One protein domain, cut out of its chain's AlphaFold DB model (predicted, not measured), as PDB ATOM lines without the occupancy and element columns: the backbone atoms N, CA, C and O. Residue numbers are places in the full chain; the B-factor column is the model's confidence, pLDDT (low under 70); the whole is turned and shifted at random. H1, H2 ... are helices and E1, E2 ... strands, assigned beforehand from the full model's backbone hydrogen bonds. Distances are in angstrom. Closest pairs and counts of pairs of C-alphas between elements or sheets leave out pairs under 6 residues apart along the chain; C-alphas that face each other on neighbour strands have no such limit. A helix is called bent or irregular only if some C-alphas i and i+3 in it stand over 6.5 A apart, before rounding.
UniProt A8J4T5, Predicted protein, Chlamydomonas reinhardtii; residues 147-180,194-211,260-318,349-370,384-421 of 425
ATOM      1  N   HIS A 147     172.789 186.273 159.472       84.94
ATOM      2  CA  HIS A 147     173.041 186.478 158.039       84.94
ATOM      3  C   HIS A 147     173.269 185.187 157.241       84.94
ATOM      4  O   HIS A 147     172.963 185.126 156.049       84.94
ATOM      5  N   LEU A 148     173.880 184.166 157.848       82.44
ATOM      6  CA  LEU A 148     174.038 182.867 157.196       82.44
ATOM      7  C   LEU A 148     172.693 182.145 157.157       82.44
ATOM      8  O   LEU A 148     172.333 181.587 156.127       82.44
ATOM      9  N   MET A 149     171.937 182.203 158.250       82.44
ATOM     10  CA  MET A 149     170.660 181.513 158.362       82.44
ATOM     11  C   MET A 149     169.596 182.080 157.422       82.44
ATOM     12  O   MET A 149     168.931 181.294 156.755       82.44
ATOM     13  N   HIS A 150     169.514 183.406 157.268       82.62
ATOM     14  CA  HIS A 150     168.672 184.050 156.247       82.62
ATOM     15  C   HIS A 150     169.026 183.590 154.822       82.62
ATOM     16  O   HIS A 150     168.141 183.414 153.992       82.62
ATOM     17  N   ARG A 151     170.310 183.330 154.526       82.12
ATOM     18  CA  ARG A 151     170.742 182.812 153.212       82.12
ATOM     19  C   ARG A 151     170.436 181.328 153.021       82.12
ATOM     20  O   ARG A 151     170.066 180.917 151.926       82.12
ATOM     21  N   LEU A 152     170.612 180.522 154.065       79.38
ATOM     22  CA  LEU A 152     170.350 179.081 154.012       79.38
ATOM     23  C   LEU A 152     168.849 178.771 153.988       79.38
ATOM     24  O   LEU A 152     168.441 177.786 153.380       79.38
ATOM     25  N   ARG A 153     168.029 179.611 154.626       76.81
ATOM     26  CA  ARG A 153     166.571 179.487 154.703       76.81
ATOM     27  C   ARG A 153     165.891 180.605 153.914       76.81
ATOM     28  O   ARG A 153     165.178 181.428 154.477       76.81
ATOM     29  N   HIS A 154     166.140 180.628 152.607       64.94
ATOM     30  CA  HIS A 154     165.576 181.624 151.688       64.94
ATOM     31  C   HIS A 154     164.040 181.599 151.648       64.94
ATOM     32  O   HIS A 154     163.420 182.650 151.516       64.94
ATOM     33  N   ASP A 155     163.434 180.429 151.870       58.28
ATOM     34  CA  ASP A 155     161.980 180.259 151.985       58.28
ATOM     35  C   ASP A 155     161.442 180.596 153.393       58.28
ATOM     36  O   ASP A 155     160.293 180.298 153.697       58.28
ATOM     37  N   GLY A 156     162.280 181.195 154.254       61.56
ATOM     38  CA  GLY A 156     162.054 181.561 155.656       61.56
ATOM     39  C   GLY A 156     161.945 180.375 156.621       61.56
ATOM     40  O   GLY A 156     162.597 179.349 156.434       61.56
ATOM     41  N   GLY A 157     161.222 180.528 157.739       71.94
ATOM     42  CA  GLY A 157     161.279 179.525 158.816       71.94
ATOM     43  C   GLY A 157     162.420 179.763 159.808       71.94
ATOM     44  O   GLY A 157     162.957 178.806 160.367       71.94
ATOM     45  N   LEU A 158     162.877 181.012 159.943       82.44
ATOM     46  CA  LEU A 158     163.998 181.362 160.815       82.44
ATOM     47  C   LEU A 158     163.563 181.627 162.255       82.44
ATOM     48  O   LEU A 158     164.275 181.255 163.183       82.44
ATOM     49  N   TYR A 159     162.406 182.260 162.412       85.44
ATOM     50  CA  TYR A 159     161.853 182.614 163.704       85.44
ATOM     51  C   TYR A 159     161.064 181.432 164.263       85.44
ATOM     52  O   TYR A 159     160.486 180.639 163.518       85.44
ATOM     53  N   LEU A 160     160.981 181.337 165.584       80.31
ATOM     54  CA  LEU A 160     160.169 180.348 166.284       80.31
ATOM     55  C   LEU A 160     158.690 180.487 165.909       80.31
ATOM     56  O   LEU A 160     157.993 179.487 165.786       80.31
ATOM     57  N   ALA A 161     158.227 181.705 165.624       82.38
ATOM     58  CA  ALA A 161     156.882 181.964 165.114       82.38
ATOM     59  C   ALA A 161     156.709 181.786 163.594       82.38
ATOM     60  O   ALA A 161     155.608 181.978 163.072       82.38
ATOM     61  N   SER A 162     157.765 181.444 162.854       81.75
ATOM     62  CA  SER A 162     157.645 181.211 161.418       81.75
ATOM     63  C   SER A 162     156.835 179.944 161.131       81.75
ATOM     64  O   SER A 162     156.984 178.914 161.786       81.75
ATOM     65  N   THR A 163     156.019 179.989 160.079       76.31
ATOM     66  CA  THR A 163     155.284 178.822 159.566       76.31
ATOM     67  C   THR A 163     155.548 178.636 158.076       76.31
ATOM     68  O   THR A 163     156.085 179.529 157.423       76.31
ATOM     69  N   GLN A 164     155.129 177.500 157.508       72.50
ATOM     70  CA  GLN A 164     155.227 177.265 156.059       72.50
ATOM     71  C   GLN A 164     154.498 178.335 155.230       72.50
ATOM     72  O   GLN A 164     154.931 178.668 154.134       72.50
ATOM     73  N   HIS A 165     153.401 178.892 155.753       73.75
ATOM     74  CA  HIS A 165     152.609 179.922 155.072       73.75
ATOM     75  C   HIS A 165     153.015 181.349 155.458       73.75
ATOM     76  O   HIS A 165     152.598 182.310 154.815       73.75
ATOM     77  N   ALA A 166     153.820 181.490 156.510       78.25
ATOM     78  CA  ALA A 166     154.275 182.763 157.044       78.25
ATOM     79  C   ALA A 166     155.746 182.676 157.457       78.25
ATOM     80  O   ALA A 166     156.057 182.636 158.653       78.25
ATOM     81  N   PRO A 167     156.672 182.614 156.489       78.62
ATOM     82  CA  PRO A 167     158.063 182.363 156.824       78.62
ATOM     83  C   PRO A 167     158.730 183.533 157.551       78.62
ATOM     84  O   PRO A 167     159.624 183.313 158.369       78.62
ATOM     85  N   VAL A 168     158.241 184.752 157.303       86.75
ATOM     86  CA  VAL A 168     158.458 185.948 158.125       86.75
ATOM     87  C   VAL A 168     157.114 186.300 158.782       86.75
ATOM     88  O   VAL A 168     156.175 186.671 158.064       86.75
ATOM     89  N   PRO A 169     156.972 186.146 160.111       87.19
ATOM     90  CA  PRO A 169     155.689 186.312 160.787       87.19
ATOM     91  C   PRO A 169     155.237 187.778 160.810       87.19
ATOM     92  O   PRO A 169     156.051 188.700 160.826       87.19
ATOM     93  N   ASP A 170     153.921 188.003 160.846       91.81
ATOM     94  CA  ASP A 170     153.373 189.286 161.293       91.81
ATOM     95  C   ASP A 170     153.520 189.409 162.804       91.81
ATOM     96  O   ASP A 170     153.020 188.559 163.541       91.81
ATOM     97  N   VAL A 171     154.146 190.486 163.262       93.81
ATOM     98  CA  VAL A 171     154.494 190.685 164.666       93.81
ATOM     99  C   VAL A 171     153.761 191.881 165.256       93.81
ATOM    100  O   VAL A 171     153.626 192.933 164.623       93.81
ATOM    101  N   LEU A 172     153.279 191.695 166.483       95.69
ATOM    102  CA  LEU A 172     152.831 192.754 167.374       95.69
ATOM    103  C   LEU A 172     153.897 192.947 168.459       95.69
ATOM    104  O   LEU A 172     154.266 191.994 169.146       95.69
ATOM    105  N   ALA A 173     154.384 194.173 168.607       96.31
ATOM    106  CA  ALA A 173     155.410 194.523 169.584       96.31
ATOM    107  C   ALA A 173     155.085 195.854 170.265       96.31
ATOM    108  O   ALA A 173     154.222 196.613 169.815       96.31
ATOM    109  N   TYR A 174     155.802 196.165 171.336       95.75
ATOM    110  CA  TYR A 174     155.783 197.499 171.916       95.75
ATOM    111  C   TYR A 174     156.768 198.417 171.188       95.75
ATOM    112  O   TYR A 174     157.759 197.978 170.614       95.75
ATOM    113  N   THR A 175     156.502 199.723 171.192       94.44
ATOM    114  CA  THR A 175     157.510 200.690 170.732       94.44
ATOM    115  C   THR A 175     158.745 200.657 171.646       94.44
ATOM    116  O   THR A 175     158.607 200.396 172.848       94.44
ATOM    117  N   PRO A 176     159.940 201.034 171.145       90.12
ATOM    118  CA  PRO A 176     161.154 201.084 171.963       90.12
ATOM    119  C   PRO A 176     161.028 201.938 173.235       90.12
ATOM    120  O   PRO A 176     161.679 201.654 174.238       90.12
ATOM    121  N   GLY A 177     160.177 202.973 173.219       89.50
ATOM    122  CA  GLY A 177     159.901 203.804 174.394       89.50
ATOM    123  C   GLY A 177     159.155 203.056 175.504       89.50
ATOM    124  O   GLY A 177     159.460 203.244 176.679       89.50
ATOM    125  N   VAL A 178     158.224 202.169 175.143       91.38
ATOM    126  CA  VAL A 178     157.495 201.331 176.106       91.38
ATOM    127  C   VAL A 178     158.380 200.196 176.613       91.38
ATOM    128  O   VAL A 178     158.437 199.971 177.817       91.38
ATOM    129  N   GLU A 179     159.126 199.517 175.738       86.38
ATOM    130  CA  GLU A 179     160.048 198.443 176.148       86.38
ATOM    131  C   GLU A 179     161.198 198.961 177.021       86.38
ATOM    132  O   GLU A 179     161.629 198.313 177.978       86.38
ATOM    133  N   GLY A 180     161.700 200.153 176.689       84.88
ATOM    134  CA  GLY A 180     162.818 200.807 177.355       84.88
ATOM    135  C   GLY A 180     162.497 201.395 178.727       84.88
ATOM    136  O   GLY A 180     163.434 201.774 179.437       84.88
ATOM    137  N   LEU A 194     151.487 189.910 179.068       87.62
ATOM    138  CA  LEU A 194     150.219 189.192 178.893       87.62
ATOM    139  C   LEU A 194     149.230 189.966 178.021       87.62
ATOM    140  O   LEU A 194     148.579 189.366 177.165       87.62
ATOM    141  N   ALA A 195     149.122 191.284 178.203       91.19
ATOM    142  CA  ALA A 195     148.264 192.129 177.383       91.19
ATOM    143  C   ALA A 195     148.688 192.087 175.909       91.19
ATOM    144  O   ALA A 195     147.849 191.880 175.030       91.19
ATOM    145  N   LEU A 196     149.995 192.204 175.646       92.62
ATOM    146  CA  LEU A 196     150.559 192.071 174.306       92.62
ATOM    147  C   LEU A 196     150.223 190.710 173.694       92.62
ATOM    148  O   LEU A 196     149.761 190.643 172.560       92.62
ATOM    149  N   ALA A 197     150.420 189.631 174.446       89.38
ATOM    150  CA  ALA A 197     150.236 188.283 173.933       89.38
ATOM    151  C   ALA A 197     148.765 187.924 173.682       89.38
ATOM    152  O   ALA A 197     148.443 187.320 172.661       89.38
ATOM    153  N   ARG A 198     147.859 188.344 174.574       89.31
ATOM    154  CA  ARG A 198     146.405 188.208 174.394       89.31
ATOM    155  C   ARG A 198     145.928 188.934 173.144       89.31
ATOM    156  O   ARG A 198     145.175 188.371 172.355       89.31
ATOM    157  N   LEU A 199     146.397 190.163 172.956       92.44
ATOM    158  CA  LEU A 199     146.045 190.969 171.798       92.44
ATOM    159  C   LEU A 199     146.640 190.391 170.506       92.44
ATOM    160  O   LEU A 199     145.935 190.272 169.510       92.44
ATOM    161  N   ALA A 200     147.904 189.965 170.530       91.88
ATOM    162  CA  ALA A 200     148.564 189.330 169.393       91.88
ATOM    163  C   ALA A 200     147.844 188.040 168.969       91.88
ATOM    164  O   ALA A 200     147.560 187.863 167.782       91.88
ATOM    165  N   LEU A 201     147.472 187.191 169.936       88.38
ATOM    166  CA  LEU A 201     146.678 185.986 169.700       88.38
ATOM    167  C   LEU A 201     145.364 186.327 168.994       88.38
ATOM    168  O   LEU A 201     145.056 185.722 167.966       88.38
ATOM    169  N   GLU A 202     144.620 187.307 169.510       90.50
ATOM    170  CA  GLU A 202     143.335 187.721 168.942       90.50
ATOM    171  C   GLU A 202     143.485 188.307 167.527       90.50
ATOM    172  O   GLU A 202     142.672 188.057 166.640       90.50
ATOM    173  N   MET A 203     144.595 188.993 167.265       90.69
ATOM    174  CA  MET A 203     144.931 189.511 165.940       90.69
ATOM    175  C   MET A 203     145.550 188.462 165.004       90.69
ATOM    176  O   MET A 203     145.808 188.771 163.844       90.69
ATOM    177  N   GLY A 204     145.851 187.244 165.468       88.62
ATOM    178  CA  GLY A 204     146.586 186.238 164.689       88.62
ATOM    179  C   GLY A 204     148.022 186.649 164.334       88.62
ATOM    180  O   GLY A 204     148.550 186.217 163.308       88.62
ATOM    181  N   ARG A 205     148.642 187.509 165.147       91.44
ATOM    182  CA  ARG A 205     150.034 187.971 165.025       91.44
ATOM    183  C   ARG A 205     150.899 187.292 166.084       91.44
ATOM    184  O   ARG A 205     150.406 186.946 167.151       91.44
ATOM    185  N   ALA A 206     152.189 187.134 165.817       90.88
ATOM    186  CA  ALA A 206     153.134 186.686 166.829       90.88
ATOM    187  C   ALA A 206     153.462 187.834 167.796       90.88
ATOM    188  O   ALA A 206     153.641 188.978 167.372       90.88
ATOM    189  N   ALA A 207     153.533 187.547 169.095       91.75
ATOM    190  CA  ALA A 207     153.919 188.543 170.094       91.75
ATOM    191  C   ALA A 207     155.446 188.622 170.201       91.75
ATOM    192  O   ALA A 207     156.083 187.606 170.463       91.75
ATOM    193  N   ALA A 208     156.042 189.804 170.057       92.88
ATOM    194  CA  ALA A 208     157.434 190.010 170.461       92.88
ATOM    195  C   ALA A 208     157.486 190.207 171.980       92.88
ATOM    196  O   ALA A 208     157.116 191.269 172.481       92.88
ATOM    197  N   PHE A 209     157.885 189.177 172.729       88.31
ATOM    198  CA  PHE A 209     157.876 189.253 174.187       88.31
ATOM    199  C   PHE A 209     158.899 190.292 174.676       88.31
ATOM    200  O   PHE A 209     160.091 190.163 174.376       88.31
ATOM    201  N   PRO A 210     158.468 191.316 175.440       89.00
ATOM    202  CA  PRO A 210     159.351 192.404 175.833       89.00
ATOM    203  C   PRO A 210     160.397 191.911 176.833       89.00
ATOM    204  O   PRO A 210     160.054 191.304 177.846       89.00
ATOM    205  N   ALA A 211     161.670 192.237 176.610       88.50
ATOM    206  CA  ALA A 211     162.733 191.974 177.577       88.50
ATOM    207  C   ALA A 211     163.062 193.254 178.378       88.50
ATOM    208  O   ALA A 211     163.553 194.233 177.801       88.50
ATOM    209  N   GLY A 260     163.151 183.026 180.811       63.84
ATOM    210  CA  GLY A 260     163.121 181.663 180.296       63.84
ATOM    211  C   GLY A 260     161.848 180.887 180.598       63.84
ATOM    212  O   GLY A 260     161.661 179.815 180.031       63.84
ATOM    213  N   GLY A 261     160.929 181.442 181.391       64.19
ATOM    214  CA  GLY A 261     159.568 180.916 181.485       64.19
ATOM    215  C   GLY A 261     158.896 180.796 180.108       64.19
ATOM    216  O   GLY A 261     158.229 179.800 179.835       64.19
ATOM    217  N   TYR A 262     159.157 181.743 179.198       62.94
ATOM    218  CA  TYR A 262     158.669 181.692 177.812       62.94
ATOM    219  C   TYR A 262     159.188 180.486 177.028       62.94
ATOM    220  O   TYR A 262     158.525 180.004 176.119       62.94
ATOM    221  N   LEU A 263     160.370 179.996 177.388       57.38
ATOM    222  CA  LEU A 263     161.105 178.958 176.671       57.38
ATOM    223  C   LEU A 263     160.801 177.557 177.205       57.38
ATOM    224  O   LEU A 263     160.899 176.575 176.475       57.38
ATOM    225  N   ALA A 264     160.433 177.462 178.484       51.62
ATOM    226  CA  ALA A 264     160.212 176.199 179.177       51.62
ATOM    227  C   ALA A 264     158.882 175.512 178.815       51.62
ATOM    228  O   ALA A 264     158.694 174.341 179.143       51.62
ATOM    229  N   LYS A 265     157.947 176.210 178.158       53.88
ATOM    230  CA  LYS A 265     156.625 175.692 177.761       53.88
ATOM    231  C   LYS A 265     156.271 176.210 176.367       53.88
ATOM    232  O   LYS A 265     156.804 177.232 175.957       53.88
ATOM    233  N   GLY A 266     155.362 175.539 175.654       57.56
ATOM    234  CA  GLY A 266     154.996 175.753 174.239       57.56
ATOM    235  C   GLY A 266     154.507 177.150 173.802       57.56
ATOM    236  O   GLY A 266     153.917 177.271 172.736       57.56
ATOM    237  N   CYS A 267     154.765 178.213 174.571       64.50
ATOM    238  CA  CYS A 267     154.605 179.625 174.205       64.50
ATOM    239  C   CYS A 267     155.357 180.020 172.933       64.50
ATOM    240  O   CYS A 267     154.965 180.984 172.279       64.50
ATOM    241  N   MET A 268     156.406 179.269 172.600       64.06
ATOM    242  CA  MET A 268     157.235 179.475 171.414       64.06
ATOM    243  C   MET A 268     156.950 178.475 170.288       64.06
ATOM    244  O   MET A 268     157.534 178.599 169.213       64.06
ATOM    245  N   HIS A 269     156.064 177.494 170.493       62.06
ATOM    246  CA  HIS A 269     155.733 176.535 169.445       62.06
ATOM    247  C   HIS A 269     154.514 177.028 168.653       62.06
ATOM    248  O   HIS A 269     153.424 177.138 169.224       62.06
ATOM    249  N   PRO A 270     154.655 177.314 167.349       60.28
ATOM    250  CA  PRO A 270     153.519 177.689 166.528       60.28
ATOM    251  C   PRO A 270     152.597 176.480 166.383       60.28
ATOM    252  O   PRO A 270     153.049 175.357 166.156       60.28
ATOM    253  N   ASN A 271     151.298 176.715 166.518       65.88
ATOM    254  CA  ASN A 271     150.245 175.735 166.273       65.88
ATOM    255  C   ASN A 271     149.178 176.378 165.382       65.88
ATOM    256  O   ASN A 271     149.110 177.598 165.261       65.88
ATOM    257  N   TRP A 272     148.300 175.577 164.778       63.06
ATOM    258  CA  TRP A 272     147.284 176.096 163.849       63.06
ATOM    259  C   TRP A 272     146.348 177.159 164.473       63.06
ATOM    260  O   TRP A 272     145.810 177.999 163.753       63.06
ATOM    261  N   PHE A 273     146.198 177.147 165.802       63.44
ATOM    262  CA  PHE A 273     145.391 178.084 166.596       63.44
ATOM    263  C   PHE A 273     146.212 179.114 167.391       63.44
ATOM    264  O   PHE A 273     145.627 179.965 168.060       63.44
ATOM    265  N   TYR A 274     147.548 179.039 167.361       68.19
ATOM    266  CA  TYR A 274     148.429 179.897 168.154       68.19
ATOM    267  C   TYR A 274     149.642 180.345 167.321       68.19
ATOM    268  O   TYR A 274     150.485 179.510 166.984       68.19
ATOM    269  N   PRO A 275     149.768 181.653 167.016       65.00
ATOM    270  CA  PRO A 275     150.825 182.195 166.160       65.00
ATOM    271  C   PRO A 275     152.231 182.144 166.778       65.00
ATOM    272  O   PRO A 275     153.180 182.525 166.102       65.00
ATOM    273  N   SER A 276     152.379 181.669 168.024       78.31
ATOM    274  CA  SER A 276     153.625 181.728 168.795       78.31
ATOM    275  C   SER A 276     154.057 183.157 169.160       78.31
ATOM    276  O   SER A 276     153.319 184.126 168.960       78.31
ATOM    277  N   GLY A 277     155.242 183.289 169.749       84.31
ATOM    278  CA  GLY A 277     155.908 184.559 169.995       84.31
ATOM    279  C   GLY A 277     157.336 184.577 169.465       84.31
ATOM    280  O   GLY A 277     157.856 183.575 168.978       84.31
ATOM    281  N   LEU A 278     157.949 185.753 169.546       87.62
ATOM    282  CA  LEU A 278     159.361 185.988 169.289       87.62
ATOM    283  C   LEU A 278     160.036 186.366 170.599       87.62
ATOM    284  O   LEU A 278     159.486 187.107 171.418       87.62
ATOM    285  N   LEU A 279     161.263 185.897 170.760       85.75
ATOM    286  CA  LEU A 279     162.156 186.351 171.815       85.75
ATOM    287  C   LEU A 279     162.801 187.679 171.425       85.75
ATOM    288  O   LEU A 279     162.896 188.012 170.248       85.75
ATOM    289  N   ALA A 280     163.340 188.401 172.404       88.44
ATOM    290  CA  ALA A 280     164.056 189.653 172.160       88.44
ATOM    291  C   ALA A 280     165.139 189.584 171.052       88.44
ATOM    292  O   ALA A 280     165.098 190.434 170.166       88.44
ATOM    293  N   PRO A 281     166.058 188.593 171.007       87.12
ATOM    294  CA  PRO A 281     167.046 188.506 169.930       87.12
ATOM    295  C   PRO A 281     166.420 188.226 168.557       87.12
ATOM    296  O   PRO A 281     166.927 188.722 167.557       87.12
ATOM    297  N   GLU A 282     165.327 187.459 168.500       89.44
ATOM    298  CA  GLU A 282     164.578 187.229 167.259       89.44
ATOM    299  C   GLU A 282     163.883 188.504 166.790       89.44
ATOM    300  O   GLU A 282     163.872 188.803 165.601       89.44
ATOM    301  N   TYR A 283     163.309 189.258 167.727       92.00
ATOM    302  CA  TYR A 283     162.663 190.529 167.444       92.00
ATOM    303  C   TYR A 283     163.663 191.566 166.926       92.00
ATOM    304  O   TYR A 283     163.391 192.220 165.922       92.00
ATOM    305  N   ASP A 284     164.837 191.677 167.547       90.75
ATOM    306  CA  ASP A 284     165.872 192.613 167.109       90.75
ATOM    307  C   ASP A 284     166.410 192.262 165.708       90.75
ATOM    308  O   ASP A 284     166.571 193.157 164.873       90.75
ATOM    309  N   ASP A 285     166.611 190.970 165.403       91.44
ATOM    310  CA  ASP A 285     166.921 190.529 164.034       91.44
ATOM    311  C   ASP A 285     165.769 190.828 163.066       91.44
ATOM    312  O   ASP A 285     166.006 191.353 161.977       91.44
ATOM    313  N   LEU A 286     164.518 190.558 163.457       91.69
ATOM    314  CA  LEU A 286     163.350 190.843 162.627       91.69
ATOM    315  C   LEU A 286     163.248 192.333 162.296       91.69
ATOM    316  O   LEU A 286     162.964 192.673 161.152       91.69
ATOM    317  N   VAL A 287     163.487 193.227 163.258       91.88
ATOM    318  CA  VAL A 287     163.492 194.678 163.020       91.88
ATOM    319  C   VAL A 287     164.546 195.039 161.976       91.88
ATOM    320  O   VAL A 287     164.231 195.746 161.016       91.88
ATOM    321  N   ALA A 288     165.769 194.516 162.110       90.06
ATOM    322  CA  ALA A 288     166.829 194.738 161.130       90.06
ATOM    323  C   ALA A 288     166.451 194.175 159.748       90.06
ATOM    324  O   ALA A 288     166.642 194.844 158.732       90.06
ATOM    325  N   HIS A 289     165.860 192.980 159.699       88.75
ATOM    326  CA  HIS A 289     165.411 192.332 158.471       88.75
ATOM    327  C   HIS A 289     164.282 193.113 157.781       88.75
ATOM    328  O   HIS A 289     164.327 193.328 156.569       88.75
ATOM    329  N   VAL A 290     163.289 193.574 158.542       89.50
ATOM    330  CA  VAL A 290     162.163 194.393 158.074       89.50
ATOM    331  C   VAL A 290     162.659 195.721 157.511       89.50
ATOM    332  O   VAL A 290     162.244 196.105 156.422       89.50
ATOM    333  N   GLN A 291     163.592 196.388 158.192       88.62
ATOM    334  CA  GLN A 291     164.204 197.626 157.703       88.62
ATOM    335  C   GLN A 291     165.018 197.397 156.428       88.62
ATOM    336  O   GLN A 291     164.853 198.124 155.451       88.62
ATOM    337  N   HIS A 292     165.871 196.370 156.415       88.12
ATOM    338  CA  HIS A 292     166.743 196.067 155.282       88.12
ATOM    339  C   HIS A 292     165.957 195.729 154.009       88.12
ATOM    340  O   HIS A 292     166.332 196.154 152.920       88.12
ATOM    341  N   ASN A 293     164.849 195.000 154.152       86.00
ATOM    342  CA  ASN A 293     164.012 194.562 153.034       86.00
ATOM    343  C   ASN A 293     162.809 195.487 152.778       86.00
ATOM    344  O   ASN A 293     161.944 195.146 151.974       86.00
ATOM    345  N   ASN A 294     162.738 196.643 153.454       86.12
ATOM    346  CA  ASN A 294     161.632 197.601 153.365       86.12
ATOM    347  C   ASN A 294     160.246 196.946 153.543       86.12
ATOM    348  O   ASN A 294     159.289 197.225 152.816       86.12
ATOM    349  N   LEU A 295     160.149 196.024 154.503       84.50
ATOM    350  CA  LEU A 295     158.892 195.386 154.864       84.50
ATOM    351  C   LEU A 295     158.056 196.372 155.699       84.50
ATOM    352  O   LEU A 295     158.591 197.145 156.489       84.50
ATOM    353  N   GLY A 296     156.733 196.375 155.517       86.00
ATOM    354  CA  GLY A 296     155.868 197.395 156.123       86.00
ATOM    355  C   GLY A 296     155.943 197.439 157.655       86.00
ATOM    356  O   GLY A 296     155.797 196.408 158.314       86.00
ATOM    357  N   VAL A 297     156.095 198.642 158.215       91.06
ATOM    358  CA  VAL A 297     156.042 198.930 159.658       91.06
ATOM    359  C   VAL A 297     154.938 199.947 159.914       91.06
ATOM    360  O   VAL A 297     154.822 200.925 159.179       91.06
ATOM    361  N   ALA A 298     154.151 199.743 160.966       92.44
ATOM    362  CA  ALA A 298     153.176 200.719 161.434       92.44
ATOM    363  C   ALA A 298     153.274 200.904 162.948       92.44
ATOM    364  O   ALA A 298     153.618 199.979 163.683       92.44
ATOM    365  N   VAL A 299     152.926 202.101 163.411       93.12
ATOM    366  CA  VAL A 299     152.735 202.406 164.830       93.12
ATOM    367  C   VAL A 299     151.249 202.665 165.033       93.12
ATOM    368  O   VAL A 299     150.662 203.449 164.289       93.12
ATOM    369  N   ALA A 300     150.642 201.988 166.004       90.88
ATOM    370  CA  ALA A 300     149.255 202.232 166.372       90.88
ATOM    371  C   ALA A 300     149.095 203.652 166.925       90.88
ATOM    372  O   ALA A 300     149.992 204.166 167.594       90.88
ATOM    373  N   ASP A 301     147.950 204.281 166.675       86.81
ATOM    374  CA  ASP A 301     147.673 205.605 167.226       86.81
ATOM    375  C   ASP A 301     147.525 205.526 168.758       86.81
ATOM    376  O   ASP A 301     146.746 204.732 169.294       86.81
ATOM    377  N   ALA A 302     148.263 206.367 169.483       84.00
ATOM    378  CA  ALA A 302     148.142 206.481 170.933       84.00
ATOM    379  C   ALA A 302     146.722 206.892 171.359       84.00
ATOM    380  O   ALA A 302     146.240 206.452 172.405       84.00
ATOM    381  N   SER A 303     146.030 207.687 170.535       80.69
ATOM    382  CA  SER A 303     144.643 208.095 170.770       80.69
ATOM    383  C   SER A 303     143.674 206.909 170.721       80.69
ATOM    384  O   SER A 303     142.716 206.865 171.497       80.69
ATOM    385  N   LEU A 304     143.957 205.910 169.876       81.12
ATOM    386  CA  LEU A 304     143.183 204.677 169.785       81.12
ATOM    387  C   LEU A 304     143.339 203.843 171.057       81.12
ATOM    388  O   LEU A 304     142.357 203.307 171.546       81.12
ATOM    389  N   LEU A 305     144.534 203.781 171.648       80.62
ATOM    390  CA  LEU A 305     144.738 203.058 172.909       80.62
ATOM    391  C   LEU A 305     144.098 203.770 174.111       80.62
ATOM    392  O   LEU A 305     143.623 203.108 175.034       80.62
ATOM    393  N   ALA A 306     144.052 205.104 174.096       74.25
ATOM    394  CA  ALA A 306     143.540 205.910 175.204       74.25
ATOM    395  C   ALA A 306     141.999 205.968 175.295       74.25
ATOM    396  O   ALA A 306     141.476 206.207 176.381       74.25
ATOM    397  N   ASN A 307     141.267 205.739 174.196       67.31
ATOM    398  CA  ASN A 307     139.827 206.017 174.105       67.31
ATOM    399  C   ASN A 307     138.969 204.767 173.787       67.31
ATOM    400  O   ASN A 307     138.624 204.532 172.628       67.31
ATOM    401  N   ALA A 308     138.529 203.995 174.790       59.53
ATOM    402  CA  ALA A 308     137.407 203.045 174.623       59.53
ATOM    403  C   ALA A 308     136.065 203.780 174.857       59.53
ATOM    404  O   ALA A 308     136.060 204.685 175.692       59.53
ATOM    405  N   PRO A 309     134.903 203.462 174.232       52.69
ATOM    406  CA  PRO A 309     134.550 202.556 173.134       52.69
ATOM    407  C   PRO A 309     134.075 203.307 171.858       52.69
ATOM    408  O   PRO A 309     133.432 202.719 170.989       52.69
ATOM    409  N   ALA A 310     134.369 204.606 171.716       49.25
ATOM    410  CA  ALA A 310     133.944 205.399 170.551       49.25
ATOM    411  C   ALA A 310     134.655 204.977 169.245       49.25
ATOM    412  O   ALA A 310     134.061 205.035 168.170       49.25
ATOM    413  N   ALA A 311     135.897 204.486 169.337       48.03
ATOM    414  CA  ALA A 311     136.675 204.030 168.183       48.03
ATOM    415  C   ALA A 311     136.223 202.656 167.640       48.03
ATOM    416  O   ALA A 311     136.263 202.434 166.432       48.03
ATOM    417  N   ALA A 312     135.731 201.752 168.499       46.69
ATOM    418  CA  ALA A 312     135.287 200.416 168.086       46.69
ATOM    419  C   ALA A 312     134.025 200.462 167.202       46.69
ATOM    420  O   ALA A 312     133.935 199.737 166.213       46.69
ATOM    421  N   ALA A 313     133.081 201.362 167.506       47.84
ATOM    422  CA  ALA A 313     131.871 201.555 166.704       47.84
ATOM    423  C   ALA A 313     132.172 202.146 165.311       47.84
ATOM    424  O   ALA A 313     131.559 201.742 164.325       47.84
ATOM    425  N   ALA A 314     133.147 203.057 165.214       48.38
ATOM    426  CA  ALA A 314     133.566 203.656 163.945       48.38
ATOM    427  C   ALA A 314     134.390 202.687 163.070       48.38
ATOM    428  O   ALA A 314     134.220 202.649 161.850       48.38
ATOM    429  N   ALA A 315     135.242 201.863 163.690       47.78
ATOM    430  CA  ALA A 315     136.041 200.850 162.999       47.78
ATOM    431  C   ALA A 315     135.181 199.692 162.461       47.78
ATOM    432  O   ALA A 315     135.345 199.285 161.310       47.78
ATOM    433  N   ALA A 316     134.207 199.215 163.247       44.19
ATOM    434  CA  ALA A 316     133.250 198.201 162.802       44.19
ATOM    435  C   ALA A 316     132.373 198.699 161.636       44.19
ATOM    436  O   ALA A 316     132.100 197.939 160.711       44.19
ATOM    437  N   ALA A 317     131.996 199.984 161.641       43.38
ATOM    438  CA  ALA A 317     131.261 200.617 160.543       43.38
ATOM    439  C   ALA A 317     132.104 200.812 159.266       43.38
ATOM    440  O   ALA A 317     131.549 200.890 158.173       43.38
ATOM    441  N   SER A 318     133.436 200.869 159.388       41.38
ATOM    442  CA  SER A 318     134.343 200.992 158.236       41.38
ATOM    443  C   SER A 318     134.632 199.646 157.562       41.38
ATOM    444  O   SER A 318     134.799 199.594 156.344       41.38
ATOM    445  N   VAL A 349     139.473 200.856 179.855       84.69
ATOM    446  CA  VAL A 349     139.575 199.393 179.912       84.69
ATOM    447  C   VAL A 349     138.951 198.806 178.650       84.69
ATOM    448  O   VAL A 349     137.754 198.964 178.410       84.69
ATOM    449  N   TRP A 350     139.757 198.112 177.854       88.00
ATOM    450  CA  TRP A 350     139.347 197.510 176.591       88.00
ATOM    451  C   TRP A 350     138.871 196.072 176.754       88.00
ATOM    452  O   TRP A 350     139.472 195.257 177.451       88.00
ATOM    453  N   ASP A 351     137.821 195.717 176.029       90.50
ATOM    454  CA  ASP A 351     137.600 194.326 175.655       90.50
ATOM    455  C   ASP A 351     138.627 193.930 174.571       90.50
ATOM    456  O   ASP A 351     138.855 194.695 173.628       90.50
ATOM    457  N   VAL A 352     139.299 192.782 174.733       91.00
ATOM    458  CA  VAL A 352     140.430 192.394 173.866       91.00
ATOM    459  C   VAL A 352     139.998 192.176 172.416       91.00
ATOM    460  O   VAL A 352     140.724 192.569 171.508       91.00
ATOM    461  N   GLU A 353     138.802 191.622 172.201       92.38
ATOM    462  CA  GLU A 353     138.220 191.417 170.873       92.38
ATOM    463  C   GLU A 353     137.942 192.768 170.206       92.38
ATOM    464  O   GLU A 353     138.334 192.998 169.062       92.38
ATOM    465  N   SER A 354     137.366 193.707 170.956       90.56
ATOM    466  CA  SER A 354     137.074 195.056 170.462       90.56
ATOM    467  C   SER A 354     138.339 195.838 170.083       90.56
ATOM    468  O   SER A 354     138.369 196.500 169.044       90.56
ATOM    469  N   LEU A 355     139.400 195.758 170.897       92.38
ATOM    470  CA  LEU A 355     140.676 196.410 170.587       92.38
ATOM    471  C   LEU A 355     141.380 195.744 169.397       92.38
ATOM    472  O   LEU A 355     141.890 196.442 168.520       92.38
ATOM    473  N   ALA A 356     141.383 194.409 169.339       92.31
ATOM    474  CA  ALA A 356     141.938 193.667 168.213       92.31
ATOM    475  C   ALA A 356     141.232 194.047 166.906       92.31
ATOM    476  O   ALA A 356     141.901 194.342 165.918       92.31
ATOM    477  N   ALA A 357     139.897 194.110 166.911       90.75
ATOM    478  CA  ALA A 357     139.101 194.527 165.761       90.75
ATOM    479  C   ALA A 357     139.435 195.957 165.314       90.75
ATOM    480  O   ALA A 357     139.636 196.189 164.123       90.75
ATOM    481  N   ALA A 358     139.565 196.903 166.250       90.25
ATOM    482  CA  ALA A 358     139.932 198.284 165.932       90.25
ATOM    483  C   ALA A 358     141.335 198.385 165.304       90.25
ATOM    484  O   ALA A 358     141.518 199.072 164.298       90.25
ATOM    485  N   LEU A 359     142.319 197.663 165.847       91.94
ATOM    486  CA  LEU A 359     143.678 197.636 165.301       91.94
ATOM    487  C   LEU A 359     143.747 196.940 163.937       91.94
ATOM    488  O   LEU A 359     144.452 197.410 163.049       91.94
ATOM    489  N   MET A 360     143.011 195.844 163.754       90.69
ATOM    490  CA  MET A 360     142.913 195.137 162.473       90.69
ATOM    491  C   MET A 360     142.218 195.983 161.400       90.69
ATOM    492  O   MET A 360     142.634 195.956 160.244       90.69
ATOM    493  N   ALA A 361     141.205 196.766 161.775       87.62
ATOM    494  CA  ALA A 361     140.560 197.721 160.877       87.62
ATOM    495  C   ALA A 361     141.527 198.833 160.437       87.62
ATOM    496  O   ALA A 361     141.561 199.191 159.264       87.62
ATOM    497  N   ALA A 362     142.331 199.356 161.367       88.00
ATOM    498  CA  ALA A 362     143.253 200.459 161.101       88.00
ATOM    499  C   ALA A 362     144.546 200.033 160.381       88.00
ATOM    500  O   ALA A 362     145.132 200.822 159.641       88.00
ATOM    501  N   HIS A 363     145.018 198.805 160.611       88.50
ATOM    502  CA  HIS A 363     146.355 198.361 160.194       88.50
ATOM    503  C   HIS A 363     146.346 197.053 159.398       88.50
ATOM    504  O   HIS A 363     147.354 196.350 159.343       88.50
ATOM    505  N   GLY A 364     145.221 196.718 158.772       79.75
ATOM    506  CA  GLY A 364     145.076 195.513 157.965       79.75
ATOM    507  C   GLY A 364     144.842 194.274 158.825       79.75
ATOM    508  O   GLY A 364     145.514 194.087 159.840       79.75
ATOM    509  N   GLY A 365     143.884 193.454 158.369       82.75
ATOM    510  CA  GLY A 365     143.151 192.420 159.106       82.75
ATOM    511  C   GLY A 365     143.959 191.351 159.850       82.75
ATOM    512  O   GLY A 365     144.967 191.609 160.505       82.75
ATOM    513  N   LEU A 366     143.483 190.109 159.797       83.31
ATOM    514  CA  LEU A 366     144.105 189.031 160.556       83.31
ATOM    515  C   LEU A 366     145.586 188.864 160.175       83.31
ATOM    516  O   LEU A 366     145.941 188.960 159.001       83.31
ATOM    517  N   GLY A 367     146.452 188.626 161.156       77.19
ATOM    518  CA  GLY A 367     147.860 188.314 160.954       77.19
ATOM    519  C   GLY A 367     148.080 186.932 160.338       77.19
ATOM    520  O   GLY A 367     147.154 186.179 160.042       77.19
ATOM    521  N   SER A 368     149.347 186.597 160.119       72.06
ATOM    522  CA  SER A 368     149.746 185.394 159.396       72.06
ATOM    523  C   SER A 368     149.590 184.070 160.157       72.06
ATOM    524  O   SER A 368     149.850 183.020 159.577       72.06
ATOM    525  N   GLY A 369     149.208 184.089 161.436       56.56
ATOM    526  CA  GLY A 369     149.122 182.890 162.277       56.56
ATOM    527  C   GLY A 369     147.702 182.453 162.638       56.56
ATOM    528  O   GLY A 369     147.483 181.900 163.712       56.56
ATOM    529  N   GLY A 370     146.719 182.693 161.767       50.72
ATOM    530  CA  GLY A 370     145.400 182.065 161.862       50.72
ATOM    531  C   GLY A 370     145.106 181.216 160.640       50.72
ATOM    532  O   GLY A 370     144.711 181.743 159.606       50.72
ATOM    533  N   PRO A 384     151.094 195.786 157.711       87.75
ATOM    534  CA  PRO A 384     152.460 195.927 158.185       87.75
ATOM    535  C   PRO A 384     152.923 194.598 158.782       87.75
ATOM    536  O   PRO A 384     152.200 193.982 159.576       87.75
ATOM    537  N   ARG A 385     154.141 194.185 158.421       90.88
ATOM    538  CA  ARG A 385     154.821 193.047 159.048       90.88
ATOM    539  C   ARG A 385     155.035 193.299 160.531       90.88
ATOM    540  O   ARG A 385     154.868 192.387 161.328       90.88
ATOM    541  N   LEU A 386     155.353 194.538 160.893       93.75
ATOM    542  CA  LEU A 386     155.571 194.944 162.273       93.75
ATOM    543  C   LEU A 386     154.569 196.027 162.673       93.75
ATOM    544  O   LEU A 386     154.595 197.129 162.125       93.75
ATOM    545  N   LEU A 387     153.705 195.714 163.637       95.75
ATOM    546  CA  LEU A 387     152.809 196.678 164.271       95.75
ATOM    547  C   LEU A 387     153.311 196.992 165.684       95.75
ATOM    548  O   LEU A 387     153.459 196.089 166.508       95.75
ATOM    549  N   LEU A 388     153.565 198.271 165.955       96.50
ATOM    550  CA  LEU A 388     154.105 198.753 167.222       96.50
ATOM    551  C   LEU A 388     153.031 199.450 168.058       96.50
ATOM    552  O   LEU A 388     152.367 200.369 167.584       96.50
ATOM    553  N   LEU A 389     152.907 199.064 169.325       96.19
ATOM    554  CA  LEU A 389     152.020 199.706 170.290       96.19
ATOM    555  C   LEU A 389     152.771 200.805 171.067       96.19
ATOM    556  O   LEU A 389     153.774 200.509 171.730       96.19
ATOM    557  N   PRO A 390     152.317 202.072 171.029       95.06
ATOM    558  CA  PRO A 390     152.975 203.171 171.741       95.06
ATOM    559  C   PRO A 390     152.681 203.204 173.248       95.06
ATOM    560  O   PRO A 390     153.268 204.013 173.959       95.06
ATOM    561  N   ALA A 391     151.792 202.341 173.751       93.50
ATOM    562  CA  ALA A 391     151.468 202.214 175.170       93.50
ATOM    563  C   ALA A 391     151.031 200.781 175.511       93.50
ATOM    564  O   ALA A 391     150.651 200.013 174.626       93.50
ATOM    565  N   VAL A 392     151.059 200.433 176.801       92.81
ATOM    566  CA  VAL A 392     150.482 199.180 177.310       92.81
ATOM    567  C   VAL A 392     148.958 199.340 177.372       92.81
ATOM    568  O   VAL A 392     148.488 200.182 178.140       92.81
ATOM    569  N   PRO A 393     148.169 198.585 176.582       92.00
ATOM    570  CA  PRO A 393     146.718 198.663 176.662       92.00
ATOM    571  C   PRO A 393     146.225 198.055 177.977       92.00
ATOM    572  O   PRO A 393     146.697 197.000 178.400       92.00
ATOM    573  N   VAL A 394     145.236 198.696 178.598       90.00
ATOM    574  CA  VAL A 394     144.542 198.127 179.757       90.00
ATOM    575  C   VAL A 394     143.425 197.235 179.239       90.00
ATOM    576  O   VAL A 394     142.432 197.723 178.704       90.00
ATOM    577  N   LEU A 395     143.594 195.922 179.372       89.69
ATOM    578  CA  LEU A 395     142.600 194.945 178.940       89.69
ATOM    579  C   LEU A 395     141.710 194.529 180.113       89.69
ATOM    580  O   LEU A 395     142.161 194.375 181.245       89.69
ATOM    581  N   SER A 396     140.432 194.311 179.833       89.19
ATOM    582  CA  SER A 396     139.521 193.640 180.754       89.19
ATOM    583  C   SER A 396     139.908 192.167 180.913       89.19
ATOM    584  O   SER A 396     140.594 191.583 180.075       89.19
ATOM    585  N   GLY A 397     139.409 191.524 181.968       84.00
ATOM    586  CA  GLY A 397     139.597 190.086 182.175       84.00
ATOM    587  C   GLY A 397     138.835 189.185 181.191       84.00
ATOM    588  O   GLY A 397     138.896 187.969 181.340       84.00
ATOM    589  N   LYS A 398     138.090 189.739 180.223       86.56
ATOM    590  CA  LYS A 398     137.326 188.948 179.251       86.56
ATOM    591  C   LYS A 398     138.259 188.313 178.216       86.56
ATOM    592  O   LYS A 398     139.017 189.013 177.549       86.56
ATOM    593  N   SER A 399     138.163 186.992 178.057       84.25
ATOM    594  CA  SER A 399     138.848 186.256 176.988       84.25
ATOM    595  C   SER A 399     138.162 186.496 175.639       84.25
ATOM    596  O   SER A 399     136.948 186.301 175.514       84.25
ATOM    597  N   GLY A 400     138.955 186.866 174.631       86.75
ATOM    598  CA  GLY A 400     138.523 186.923 173.233       86.75
ATOM    599  C   GLY A 400     138.276 185.529 172.639       86.75
ATOM    600  O   GLY A 400     138.635 184.513 173.252       86.75
ATOM    601  N   PRO A 401     137.642 185.439 171.459       87.75
ATOM    602  CA  PRO A 401     137.278 184.164 170.851       87.75
ATOM    603  C   PRO A 401     138.493 183.276 170.553       87.75
ATOM    604  O   PRO A 401     138.413 182.065 170.765       87.75
ATOM    605  N   ARG A 402     139.644 183.835 170.153       85.81
ATOM    606  CA  ARG A 402     140.854 183.023 169.918       85.81
ATOM    607  C   ARG A 402     141.496 182.537 171.206       85.81
ATOM    608  O   ARG A 402     142.020 181.425 171.235       85.81
ATOM    609  N   MET A 403     141.405 183.321 172.280       84.94
ATOM    610  CA  MET A 403     141.834 182.868 173.604       84.94
ATOM    611  C   MET A 403     140.986 181.691 174.095       84.94
ATOM    612  O   MET A 403     141.536 180.744 174.638       84.94
ATOM    613  N   LYS A 404     139.677 181.674 173.819       85.06
ATOM    614  CA  LYS A 404     138.832 180.508 174.137       85.06
ATOM    615  C   LYS A 404     139.249 179.260 173.362       85.06
ATOM    616  O   LYS A 404     139.389 178.198 173.953       85.06
ATOM    617  N   VAL A 405     139.525 179.390 172.060       83.75
ATOM    618  CA  VAL A 405     140.054 178.268 171.260       83.75
ATOM    619  C   VAL A 405     141.381 177.775 171.839       83.75
ATOM    620  O   VAL A 405     141.590 176.568 171.966       83.75
ATOM    621  N   PHE A 406     142.266 178.693 172.226       81.31
ATOM    622  CA  PHE A 406     143.525 178.361 172.883       81.31
ATOM    623  C   PHE A 406     143.303 177.620 174.212       81.31
ATOM    624  O   PHE A 406     143.896 176.564 174.423       81.31
ATOM    625  N   GLU A 407     142.418 178.116 175.078       81.31
ATOM    626  CA  GLU A 407     142.037 177.497 176.353       81.31
ATOM    627  C   GLU A 407     141.467 176.083 176.155       81.31
ATOM    628  O   GLU A 407     141.896 175.142 176.829       81.31
ATOM    629  N   ASP A 408     140.559 175.897 175.198       80.69
ATOM    630  CA  ASP A 408     139.928 174.605 174.918       80.69
ATOM    631  C   ASP A 408     140.937 173.559 174.432       80.69
ATOM    632  O   ASP A 408     140.880 172.396 174.846       80.69
ATOM    633  N   ASN A 409     141.907 173.985 173.621       74.94
ATOM    634  CA  ASN A 409     142.985 173.133 173.123       74.94
ATOM    635  C   ASN A 409     144.164 173.017 174.109       74.94
ATOM    636  O   ASN A 409     145.061 172.203 173.893       74.94
ATOM    637  N   SER A 410     144.155 173.769 175.220       69.12
ATOM    638  CA  SER A 410     145.228 173.756 176.227       69.12
ATOM    639  C   SER A 410     145.217 172.558 177.180       69.12
ATOM    640  O   SER A 410     146.198 172.305 177.882       69.12
ATOM    641  N   LYS A 411     144.131 171.776 177.189       60.91
ATOM    642  CA  LYS A 411     143.915 170.646 178.112       60.91
ATOM    643  C   LYS A 411     144.872 169.457 177.899       60.91
ATOM    644  O   LYS A 411     144.852 168.531 178.703       60.91
ATOM    645  N   SER A 412     145.708 169.479 176.859       55.44
ATOM    646  CA  SER A 412     146.670 168.422 176.510       55.44
ATOM    647  C   SER A 412     148.021 168.496 177.242       55.44
ATOM    648  O   SER A 412     148.788 167.546 177.154       55.44
ATOM    649  N   GLY A 413     148.312 169.572 177.988       53.88
ATOM    650  CA  GLY A 413     149.502 169.675 178.854       53.88
ATOM    651  C   GLY A 413     150.729 170.384 178.261       53.88
ATOM    652  O   GLY A 413     151.588 170.813 179.028       53.88
ATOM    653  N   ASP A 414     150.772 170.615 176.944       55.72
ATOM    654  CA  ASP A 414     151.945 171.176 176.238       55.72
ATOM    655  C   ASP A 414     151.806 172.660 175.845       55.72
ATOM    656  O   ASP A 414     152.507 173.171 174.970       55.72
ATOM    657  N   VAL A 415     150.881 173.384 176.473       63.06
ATOM    658  CA  VAL A 415     150.457 174.713 176.004       63.06
ATOM    659  C   VAL A 415     150.975 175.812 176.937       63.06
ATOM    660  O   VAL A 415     151.338 175.552 178.086       63.06
ATOM    661  N   CYS A 416     151.077 177.046 176.437       70.69
ATOM    662  CA  CYS A 416     151.605 178.190 177.179       70.69
ATOM    663  C   CYS A 416     150.728 178.557 178.390       70.69
ATOM    664  O   CYS A 416     149.898 179.462 178.326       70.69
ATOM    665  N   ASN A 417     150.924 177.858 179.510       70.88
ATOM    666  CA  ASN A 417     150.181 178.057 180.759       70.88
ATOM    667  C   ASN A 417     150.277 179.495 181.282       70.88
ATOM    668  O   ASN A 417     149.338 179.992 181.900       70.88
ATOM    669  N   TRP A 418     151.376 180.174 180.972       74.56
ATOM    670  CA  TRP A 418     151.568 181.574 181.305       74.56
ATOM    671  C   TRP A 418     150.502 182.492 180.685       74.56
ATOM    672  O   TRP A 418     149.963 183.339 181.391       74.56
ATOM    673  N   LEU A 419     150.069 182.258 179.435       72.88
ATOM    674  CA  LEU A 419     148.965 183.022 178.814       72.88
ATOM    675  C   LEU A 419     147.624 182.852 179.539       72.88
ATOM    676  O   LEU A 419     146.748 183.714 179.440       72.88
ATOM    677  N   LEU A 420     147.485 181.762 180.296       72.25
ATOM    678  CA  LEU A 420     146.323 181.462 181.130       72.25
ATOM    679  C   LEU A 420     146.439 182.065 182.540       72.25
ATOM    680  O   LEU A 420     145.644 181.721 183.412       72.25
ATOM    681  N   GLY A 421     147.439 182.918 182.791       68.81
ATOM    682  CA  GLY A 421     147.702 183.505 184.106       68.81
ATOM    683  C   GLY A 421     148.213 182.497 185.138       68.81
ATOM    684  O   GLY A 421     148.175 182.772 186.335       68.81
TER     685      GLY A 421
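Overview. This is residues 147 to 180, 194 to 211, 260 to 318, 349 to 370 and 384 to 421 of the 425 residues of the protein "Predicted protein" of Chlamydomonas reinhardtii (UniProt A8J4T5). A small parallel sheet, E2, E1, E4, E3 in that order, forms the core between two helices: H5 crosses one face and H3 covers E2 and E1 on the other, in three layers with helices on both faces. H8, H9 and H10 pack on H3; H1 and H7 lie at opposite ends of the long axis. The 171 printed residues run H1 E1 H2 H3 E2 H4 H5 E3 H6 H7 H8 E4 H9 H10, mixed helices and strands. The whole is compact, with a radius of gyration of the C-alphas of 15.5 A and spans of 48 by 40 by 30 A.

Arrangement. H1, residues 147 to 152, touches no helix and is not on the sheet. E1, residues 171 to 174, is an inner strand; H2, residues 176 to 179, only grazes the sheet. H3, residues 194 to 203, is on the sheet, its height over it 8.2 A. E2, residues 206 to 208, is parallel to E1, with N 208 and O 172 3.0 A apart, within hydrogen-bond range. H4, residues 261 to 264, touches no helix. H5, residues 280 to 292, is on the opposite face from H3, across the strands at 71 degrees to E1 on the local plane. E3, residues 297 to 299, is an edge strand. H6, residues 302 to 306, is near H8, residues 352 to 363, which touches H7, residues 310 to 318, at a steep tilt of 56 degrees; the closest C-alphas are those of Ala 315 and Ala 358, 5.5 A apart. H8 also touches H3, with the C-alphas of Met 203 and Ala 356 closest at 5.6 A. E4, residues 386 to 389, is parallel to E1, N 173 to O 387 3.0 A, and to E3, N 388 to O 298 2.8 A, both within hydrogen-bond range. H9, residues 401 to 412, touches H3 with residues 401 to 403 alone, closest at the C-alphas of Glu 202 and Arg 402, 5.4 A. H10, residues 417 to 420, only just touches H3, with 3 pairs of C-alphas within 8 A, the closest those of Leu 194 and Leu 419, 6.3 A. Every O i to N i+4 pair is within hydrogen-bond range in H3, H5, H6 and H8, against 1 of 2 in H1, 4 of 5 in H7 and 6 of 8 in H9; H2, H4 and H10 are too short for one.

Along the chain. H1 begins at C-alpha 147 (173.041, 186.478, 158.039). H3 measures 14.0 A, H5 18.3 A, H8 16.1 A and H9 19.2 A; H9 is only just irregular, with C-alphas 409 and 412 6.9 A apart. H10 ends at C-alpha 420 (146.323, 181.462, 181.130).

Size, cuts and confidence. The C-alphas farthest apart, of Leu 148 and Ala 310, are 47.9 A apart. Cuts leave C-alpha gaps of 17.2 A from 180 to 194, 10.7 A from 211 to 260, 22.4 A from 318 to 349 and 16.0 A from 370 to 384. H1 to E1, H4 to H5 and E4 to H9 are long links. The mean pLDDT of the printed part is 79.8; 40 residues are under 70, among them 260 to 275 and 307 to 318.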